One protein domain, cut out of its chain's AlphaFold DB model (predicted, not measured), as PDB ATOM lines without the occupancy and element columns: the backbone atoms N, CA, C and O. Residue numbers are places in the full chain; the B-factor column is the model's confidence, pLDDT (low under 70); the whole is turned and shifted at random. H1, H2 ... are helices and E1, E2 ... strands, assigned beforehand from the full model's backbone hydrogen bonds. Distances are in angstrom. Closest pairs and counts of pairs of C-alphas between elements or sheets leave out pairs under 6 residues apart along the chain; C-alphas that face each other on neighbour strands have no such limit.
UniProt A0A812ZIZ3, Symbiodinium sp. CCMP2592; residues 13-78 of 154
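This is residues 13 to 78 of the 154 residues of a protein of Symbiodinium sp. CCMP2592 (UniProt A0A812ZIZ3). With little regular structure, this elongated model has two small loop-rich lobes, one with E1, H1 and E2, the other with E3, H2 and E4, each holding a two-stranded antiparallel sheet and a short helix. The printed part has 66 residues, with named elements in the order E1, H1, E2, E3, H2, E4, and 20 residues in them; the class is mixed. It is only just loose, close to compact, with a radius of gyration of the C-alphas of 13.5 A and spans of 42 by 26 by 19 A.

E1, residues 17 to 19, begins at C-alpha 17 (44.210, -15.309, 52.171) and pairs with E2, residues 32 to 34, after H1, residues 28 to 31. E3, residues 55 to 57, pairs with E4, residues 75 to 77, which ends at C-alpha 77 (42.093, 2.062, 36.799), after H2, residues 71 to 74.

E1 and E2 are antiparallel at 143 degrees, with N 33 and O 18 2.9 A apart, within hydrogen-bond range. E3 and E4 are antiparallel at 149 degrees, with N 76 and O 56 at 2.7 A. H1 and H2 are too short for an O i to N i+4 pair. E2 and E3 are apart.

The printed part has no cut. The links E2 to E3 and E3 to H2 are long. Residues 13 to 26 and 28 to 30 have pLDDT under 70.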
ATOM      1  N   LEU A  13      49.694 -21.646  45.020       43.66
ATOM      2  CA  LEU A  13      48.246 -21.436  45.104       43.66
ATOM      3  C   LEU A  13      47.965 -19.942  44.930       43.66
ATOM      4  O   LEU A  13      48.217 -19.135  45.820       43.66
ATOM      5  N   GLN A  14      47.479 -19.571  43.743       45.09
ATOM      6  CA  GLN A  14      47.164 -18.199  43.331       45.09
ATOM      7  C   GLN A  14      45.919 -17.648  44.058       45.09
ATOM      8  O   GLN A  14      44.893 -17.410  43.429       45.09
ATOM      9  N   GLY A  15      45.984 -17.475  45.378       54.22
ATOM     10  CA  GLY A  15      44.901 -16.898  46.175       54.22
ATOM     11  C   GLY A  15      45.436 -15.974  47.262       54.22
ATOM     12  O   GLY A  15      46.498 -16.221  47.831       54.22
ATOM     13  N   THR A  16      44.705 -14.898  47.545       66.31
ATOM     14  CA  THR A  16      44.974 -13.990  48.665       66.31
ATOM     15  C   THR A  16      44.134 -14.427  49.863       66.31
ATOM     16  O   THR A  16      42.917 -14.586  49.770       66.31
ATOM     17  N   TRP A  17      44.800 -14.684  50.987       65.31
ATOM     18  CA  TRP A  17      44.210 -15.309  52.171       65.31
ATOM     19  C   TRP A  17      44.412 -14.409  53.394       65.31
ATOM     20  O   TRP A  17      45.520 -13.915  53.615       65.31
ATOM     21  N   ALA A  18      43.370 -14.211  54.205       68.56
ATOM     22  CA  ALA A  18      43.436 -13.433  55.445       68.56
ATOM     23  C   ALA A  18      43.293 -14.344  56.668       68.56
ATOM     24  O   ALA A  18      42.455 -15.238  56.691       68.56
ATOM     25  N   LYS A  19      44.102 -14.112  57.708       66.56
ATOM     26  CA  LYS A  19      44.075 -14.918  58.936       66.56
ATOM     27  C   LYS A  19      42.788 -14.663  59.733       66.56
ATOM     28  O   LYS A  19      42.477 -13.514  60.041       66.56
ATOM     29  N   ASN A  20      42.098 -15.726  60.131       66.38
ATOM     30  CA  ASN A  20      40.916 -15.671  60.983       66.38
ATOM     31  C   ASN A  20      41.322 -15.720  62.469       66.38
ATOM     32  O   ASN A  20      41.880 -16.710  62.941       66.38
ATOM     33  N   ASP A  21      41.040 -14.660  63.233       65.31
ATOM     34  CA  ASP A  21      41.373 -14.579  64.671       65.31
ATOM     35  C   ASP A  21      40.449 -15.428  65.571       65.31
ATOM     36  O   ASP A  21      40.695 -15.590  66.767       65.31
ATOM     37  N   THR A  22      39.379 -15.992  65.009       63.88
ATOM     38  CA  THR A  22      38.312 -16.678  65.755       63.88
ATOM     39  C   THR A  22      38.434 -18.202  65.720       63.88
ATOM     40  O   THR A  22      37.781 -18.882  66.515       63.88
ATOM     41  N   THR A  23      39.277 -18.749  64.838       56.41
ATOM     42  CA  THR A  23      39.312 -20.187  64.541       56.41
ATOM     43  C   THR A  23      40.718 -20.744  64.763       56.41
ATOM     44  O   THR A  23      41.641 -20.485  63.997       56.41
ATOM     45  N   MET A  24      40.905 -21.536  65.826       54.03
ATOM     46  CA  MET A  24      42.133 -22.319  66.025       54.03
ATOM     47  C   MET A  24      42.015 -23.642  65.258       54.03
ATOM     48  O   MET A  24      41.720 -24.684  65.841       54.03
ATOM     49  N   GLY A  25      42.174 -23.571  63.936       61.00
ATOM     50  CA  GLY A  25      42.233 -24.728  63.042       61.00
ATOM     51  C   GLY A  25      43.618 -25.378  63.002       61.00
ATOM     52  O   GLY A  25      44.627 -24.728  63.279       61.00
ATOM     53  N   GLY A  26      43.679 -26.669  62.666       65.81
ATOM     54  CA  GLY A  26      44.939 -27.410  62.521       65.81
ATOM     55  C   GLY A  26      45.555 -27.295  61.123       65.81
ATOM     56  O   GLY A  26      46.730 -27.617  60.942       65.81
ATOM     57  N   THR A  27      44.769 -26.843  60.144       70.88
ATOM     58  CA  THR A  27      45.153 -26.701  58.734       70.88
ATOM     59  C   THR A  27      45.112 -25.241  58.266       70.88
ATOM     60  O   THR A  27      44.492 -24.387  58.897       70.88
ATOM     61  N   PHE A  28      45.799 -24.939  57.158       66.19
ATOM     62  CA  PHE A  28      45.852 -23.589  56.580       66.19
ATOM     63  C   PHE A  28      44.465 -23.087  56.145       66.19
ATOM     64  O   PHE A  28      44.115 -21.949  56.436       66.19
ATOM     65  N   GLU A  29      43.653 -23.958  55.539       67.31
ATOM     66  CA  GLU A  29      42.284 -23.650  55.090       67.31
ATOM     67  C   GLU A  29      41.321 -23.376  56.258       67.31
ATOM     68  O   GLU A  29      40.367 -22.624  56.112       67.31
ATOM     69  N   GLU A  30      41.569 -23.946  57.441       64.25
ATOM     70  CA  GLU A  30      40.781 -23.654  58.649       64.25
ATOM     71  C   GLU A  30      41.229 -22.366  59.361       64.25
ATOM     72  O   GLU A  30      40.527 -21.862  60.238       64.25
ATOM     73  N   CYS A  31      42.421 -21.864  59.028       72.56
ATOM     74  CA  CYS A  31      43.037 -20.693  59.653       72.56
ATOM     75  C   CYS A  31      42.838 -19.419  58.822       72.56
ATOM     76  O   CYS A  31      42.936 -18.315  59.362       72.56
ATOM     77  N   CYS A  32      42.578 -19.559  57.521       76.25
ATOM     78  CA  CYS A  32      42.564 -18.445  56.591       76.25
ATOM     79  C   CYS A  32      41.276 -18.397  55.767       76.25
ATOM     80  O   CYS A  32      40.918 -19.372  55.114       76.25
ATOM     81  N   ASP A  33      40.633 -17.233  55.744       78.75
ATOM     82  CA  ASP A  33      39.486 -16.965  54.881       78.75
ATOM     83  C   ASP A  33      39.959 -16.459  53.508       78.75
ATOM     84  O   ASP A  33      40.955 -15.729  53.399       78.75
ATOM     85  N   GLU A  34      39.238 -16.846  52.454       81.31
ATOM     86  CA  GLU A  34      39.442 -16.312  51.104       81.31
ATOM     87  C   GLU A  34      39.132 -14.809  51.076       81.31
ATOM     88  O   GLU A  34      38.064 -14.380  51.528       81.31
ATOM     89  N   VAL A  35      40.032 -14.004  50.501       84.44
ATOM     90  CA  VAL A  35      39.808 -12.564  50.335       84.44
ATOM     91  C   VAL A  35      39.179 -12.300  48.973       84.44
ATOM     92  O   VAL A  35      39.792 -12.494  47.919       84.44
ATOM     93  N   PHE A  36      37.929 -11.846  48.999       89.31
ATOM     94  CA  PHE A  36      37.212 -11.433  47.803       89.31
ATOM     95  C   PHE A  36      37.291  -9.924  47.625       89.31
ATOM     96  O   PHE A  36      37.177  -9.150  48.575       89.31
ATOM     97  N   CYS A  37      37.361  -9.499  46.369       90.44
ATOM     98  CA  CYS A  37      37.367  -8.088  46.030       90.44
ATOM     99  C   CYS A  37      36.086  -7.373  46.460       90.44
ATOM    100  O   CYS A  37      36.133  -6.174  46.676       90.44
ATOM    101  N   ALA A  38      34.965  -8.081  46.644       88.62
ATOM    102  CA  ALA A  38      33.729  -7.514  47.191       88.62
ATOM    103  C   ALA A  38      33.896  -6.883  48.586       88.62
ATOM    104  O   ALA A  38      33.154  -5.959  48.923       88.62
ATOM    105  N   ASP A  39      34.870  -7.357  49.363       86.81
ATOM    106  CA  ASP A  39      35.180  -6.877  50.711       86.81
ATOM    107  C   ASP A  39      36.396  -5.930  50.724       86.81
ATOM    108  O   ASP A  39      36.746  -5.366  51.761       86.81
ATOM    109  N   TYR A  40      37.031  -5.723  49.565       88.44
ATOM    110  CA  TYR A  40      38.150  -4.805  49.389       88.44
ATOM    111  C   TYR A  40      37.660  -3.386  49.070       88.44
ATOM    112  O   TYR A  40      36.752  -3.200  48.252       88.44
ATOM    113  N   ASN A  41      38.300  -2.390  49.687       90.00
ATOM    114  CA  ASN A  41      38.120  -0.972  49.375       90.00
ATOM    115  C   ASN A  41      39.360  -0.483  48.634       90.00
ATOM    116  O   ASN A  41      40.468  -0.582  49.162       90.00
ATOM    117  N   CYS A  42      39.166   0.046  47.428       90.81
ATOM    118  CA  CYS A  42      40.273   0.572  46.638       90.81
ATOM    119  C   CYS A  42      40.900   1.788  47.339       90.81
ATOM    120  O   CYS A  42      40.192   2.559  47.984       90.81
ATOM    121  N   THR A  43      42.198   2.047  47.163       88.56
ATOM    122  CA  THR A  43      42.895   3.137  47.890       88.56
ATOM    123  C   THR A  43      42.256   4.523  47.696       88.56
ATOM    124  O   THR A  43      42.339   5.379  48.575       88.56
ATOM    125  N   SER A  44      41.599   4.765  46.556       86.69
ATOM    126  CA  SER A  44      40.912   6.034  46.256       86.69
ATOM    127  C   SER A  44      39.422   6.078  46.633       86.69
ATOM    128  O   SER A  44      38.767   7.079  46.349       86.69
ATOM    129  N   ASP A  45      38.884   4.997  47.198       88.38
ATOM    130  CA  ASP A  45      37.483   4.814  47.597       88.38
ATOM    131  C   ASP A  45      37.330   5.094  49.103       88.38
ATOM    132  O   ASP A  45      37.358   4.198  49.948       88.38
ATOM    133  N   TYR A  46      37.271   6.381  49.453       84.50
ATOM    134  CA  TYR A  46      37.285   6.835  50.848       84.50
ATOM    135  C   TYR A  46      35.957   6.613  51.584       84.50
ATOM    136  O   TYR A  46      35.944   6.602  52.817       84.50
ATOM    137  N   ASP A  47      34.849   6.486  50.858       81.88
ATOM    138  CA  ASP A  47      33.507   6.249  51.391       81.88
ATOM    139  C   ASP A  47      33.070   4.777  51.305       81.88
ATOM    140  O   ASP A  47      32.086   4.406  51.950       81.88
ATOM    141  N   GLY A  48      33.841   3.924  50.622       82.56
ATOM    142  CA  GLY A  48      33.641   2.476  50.576       82.56
ATOM    143  C   GLY A  48      32.465   2.064  49.694       82.56
ATOM    144  O   GLY A  48      31.858   1.013  49.917       82.56
ATOM    145  N   ASP A  49      32.091   2.901  48.724       82.12
ATOM    146  CA  ASP A  49      30.983   2.631  47.806       82.12
ATOM    147  C   ASP A  49      31.423   1.813  46.568       82.12
ATOM    148  O   ASP A  49      30.594   1.361  45.768       82.12
ATOM    149  N   GLY A  50      32.725   1.538  46.446       80.00
ATOM    150  CA  GLY A  50      33.360   0.866  45.317       80.00
ATOM    151  C   GLY A  50      33.765   1.812  44.183       80.00
ATOM    152  O   GLY A  50      34.159   1.325  43.115       80.00
ATOM    153  N   ILE A  51      33.648   3.129  44.363       82.88
ATOM    154  CA  ILE A  51      33.876   4.167  43.356       82.88
ATOM    155  C   ILE A  51      34.904   5.169  43.883       82.88
ATOM    156  O   ILE A  51      34.599   6.258  44.359       82.88
ATOM    157  N   GLY A  52      36.175   4.844  43.674       85.81
ATOM    158  CA  GLY A  52      37.252   5.778  43.939       85.81
ATOM    159  C   GLY A  52      37.478   6.790  42.815       85.81
ATOM    160  O   GLY A  52      37.017   6.638  41.676       85.81
ATOM    161  N   THR A  53      38.252   7.831  43.128       90.56
ATOM    162  CA  THR A  53      38.647   8.845  42.138       90.56
ATOM    163  C   THR A  53      39.640   8.301  41.109       90.56
ATOM    164  O   THR A  53      39.588   8.679  39.942       90.56
ATOM    165  N   MET A  54      40.505   7.360  41.496       91.94
ATOM    166  CA  MET A  54      41.526   6.771  40.618       91.94
ATOM    167  C   MET A  54      41.195   5.346  40.187       91.94
ATOM    168  O   MET A  54      41.631   4.921  39.121       91.94
ATOM    169  N   TYR A  55      40.409   4.619  40.979       93.38
ATOM    170  CA  TYR A  55      40.100   3.215  40.744       93.38
ATOM    171  C   TYR A  55      38.625   2.917  41.008       93.38
ATOM    172  O   TYR A  55      38.043   3.434  41.957       93.38
ATOM    173  N   ASN A  56      38.033   2.050  40.191       91.38
ATOM    174  CA  ASN A  56      36.726   1.455  40.461       91.38
ATOM    175  C   ASN A  56      36.919   0.021  40.922       91.38
ATOM    176  O   ASN A  56      37.686  -0.719  40.313       91.38
ATOM    177  N   ARG A  57      36.172  -0.421  41.923       93.19
ATOM    178  CA  ARG A  57      36.196  -1.826  42.313       93.19
ATOM    179  C   ARG A  57      35.640  -2.708  41.196       93.19
ATOM    180  O   ARG A  57      34.578  -2.416  40.637       93.19
ATOM    181  N   LYS A  58      36.330  -3.811  40.897       92.50
ATOM    182  CA  LYS A  58      35.839  -4.837  39.971       92.50
ATOM    183  C   LYS A  58      34.508  -5.358  40.492       92.50
ATOM    184  O   LYS A  58      34.380  -5.747  41.653       92.50
ATOM    185  N   LYS A  59      33.490  -5.347  39.635       88.94
ATOM    186  CA  LYS A  59      32.173  -5.859  40.010       88.94
ATOM    187  C   LYS A  59      32.174  -7.375  39.923       88.94
ATOM    188  O   LYS A  59      32.395  -7.940  38.851       88.94
ATOM    189  N   ASP A  60      31.844  -8.013  41.040       86.62
ATOM    190  CA  ASP A  60      31.486  -9.420  41.035       86.62
ATOM    191  C   ASP A  60      30.280  -9.644  40.119       86.62
ATOM    192  O   ASP A  60      29.315  -8.872  40.074       86.62
ATOM    193  N   SER A  61      30.343 -10.732  39.363       86.00
ATOM    194  CA  SER A  61      29.256 -11.194  38.516       86.00
ATOM    195  C   SER A  61      28.758 -12.542  39.023       86.00
ATOM    196  O   SER A  61      29.443 -13.241  39.763       86.00
ATOM    197  N   LYS A  62      27.572 -12.969  38.577       83.31
ATOM    198  CA  LYS A  62      27.053 -14.306  38.923       83.31
ATOM    199  C   LYS A  62      27.982 -15.451  38.488       83.31
ATOM    200  O   LYS A  62      27.834 -16.554  38.995       83.31
ATOM    201  N   ALA A  63      28.872 -15.197  37.526       85.50
ATOM    202  CA  ALA A  63      29.781 -16.187  36.958       85.50
ATOM    203  C   ALA A  63      31.210 -16.101  37.517       85.50
ATOM    204  O   ALA A  63      31.932 -17.090  37.455       85.50
ATOM    205  N   VAL A  64      31.625 -14.940  38.030       86.31
ATOM    206  CA  VAL A  64      33.006 -14.680  38.460       86.31
ATOM    207  C   VAL A  64      32.980 -13.829  39.719       86.31
ATOM    208  O   VAL A  64      32.444 -12.717  39.695       86.31
ATOM    209  N   ARG A  65      33.587 -14.356  40.784       88.00
ATOM    210  CA  ARG A  65      33.956 -13.602  41.981       88.00
ATOM    211  C   ARG A  65      35.446 -13.327  41.915       88.00
ATOM    212  O   ARG A  65      36.221 -14.264  41.727       88.00
ATOM    213  N   TRP A  66      35.833 -12.064  42.015       88.44
ATOM    214  CA  TRP A  66      37.239 -11.692  41.962       88.44
ATOM    215  C   TRP A  66      37.881 -11.924  43.325       88.44
ATOM    216  O   TRP A  66      37.330 -11.525  44.352       88.44
ATOM    217  N   GLN A  67      39.031 -12.587  43.324       89.69
ATOM    218  CA  GLN A  67      39.876 -12.759  44.500       89.69
ATOM    219  C   GLN A  67      41.053 -11.801  44.395       89.69
ATOM    220  O   GLN A  67      41.555 -11.553  43.295       89.69
ATOM    221  N   GLY A  68      41.464 -11.249  45.528       89.12
ATOM    222  CA  GLY A  68      42.509 -10.241  45.561       89.12
ATOM    223  C   GLY A  68      42.496  -9.447  46.855       89.12
ATOM    224  O   GLY A  68      41.482  -9.348  47.544       89.12
ATOM    225  N   SER A  69      43.643  -8.858  47.162       86.19
ATOM    226  CA  SER A  69      43.831  -8.002  48.335       86.19
ATOM    227  C   SER A  69      44.588  -6.712  48.015       86.19
ATOM    228  O   SER A  69      44.908  -5.946  48.925       86.19
ATOM    229  N   THR A  70      44.872  -6.465  46.733       90.25
ATOM    230  CA  THR A  70      45.515  -5.241  46.250       90.25
ATOM    231  C   THR A  70      44.653  -4.514  45.218       90.25
ATOM    232  O   THR A  70      43.741  -5.094  44.615       90.25
ATOM    233  N   ASP A  71      44.953  -3.233  44.985       89.38
ATOM    234  CA  ASP A  71      44.267  -2.415  43.982       89.38
ATOM    235  C   ASP A  71      44.399  -3.010  42.570       89.38
ATOM    236  O   ASP A  71      43.447  -2.981  41.797       89.38
ATOM    237  N   GLU A  72      45.543  -3.599  42.221       90.81
ATOM    238  CA  GLU A  72      45.774  -4.201  40.901       90.81
ATOM    239  C   GLU A  72      44.904  -5.449  40.673       90.81
ATOM    240  O   GLU A  72      44.429  -5.724  39.560       90.81
ATOM    241  N   GLU A  73      44.666  -6.209  41.741       91.50
ATOM    242  CA  GLU A  73      43.852  -7.420  41.713       91.50
ATOM    243  C   GLU A  73      42.358  -7.092  41.736       91.50
ATOM    244  O   GLU A  73      41.591  -7.672  40.962       91.50
ATOM    245  N   CYS A  74      41.948  -6.127  42.559       93.62
ATOM    246  CA  CYS A  74      40.544  -5.875  42.866       93.62
ATOM    247  C   CYS A  74      39.938  -4.636  42.233       93.62
ATOM    248  O   CYS A  74      38.712  -4.495  42.240       93.62
ATOM    249  N   CYS A  75      40.749  -3.762  41.652       94.38
ATOM    250  CA  CYS A  75      40.285  -2.489  41.140       94.38
ATOM    251  C   CYS A  75      40.709  -2.278  39.679       94.38
ATOM    252  O   CYS A  75      41.707  -2.801  39.189       94.38
ATOM    253  N   GLU A  76      39.882  -1.551  38.938       94.12
ATOM    254  CA  GLU A  76      40.120  -1.145  37.560       94.12
ATOM    255  C   GLU A  76      40.524   0.331  37.536       94.12
ATOM    256  O   GLU A  76      39.815   1.168  38.111       94.12
ATOM    257  N   PRO A  77      41.633   0.684  36.865       94.06
ATOM    258  CA  PRO A  77      42.093   2.062  36.799       94.06
ATOM    259  C   PRO A  77      41.092   2.941  36.044       94.06
ATOM    260  O   PRO A  77      40.642   2.622  34.941       94.06
ATOM    261  N   ARG A  78      40.786   4.103  36.621       93.94
ATOM    262  CA  ARG A  78      40.032   5.173  35.973       93.94
ATOM    263  C   ARG A  78      41.002   6.110  35.298       93.94
ATOM    264  O   ARG A  78      41.766   6.807  35.955       93.94
TER     265      ARG A  78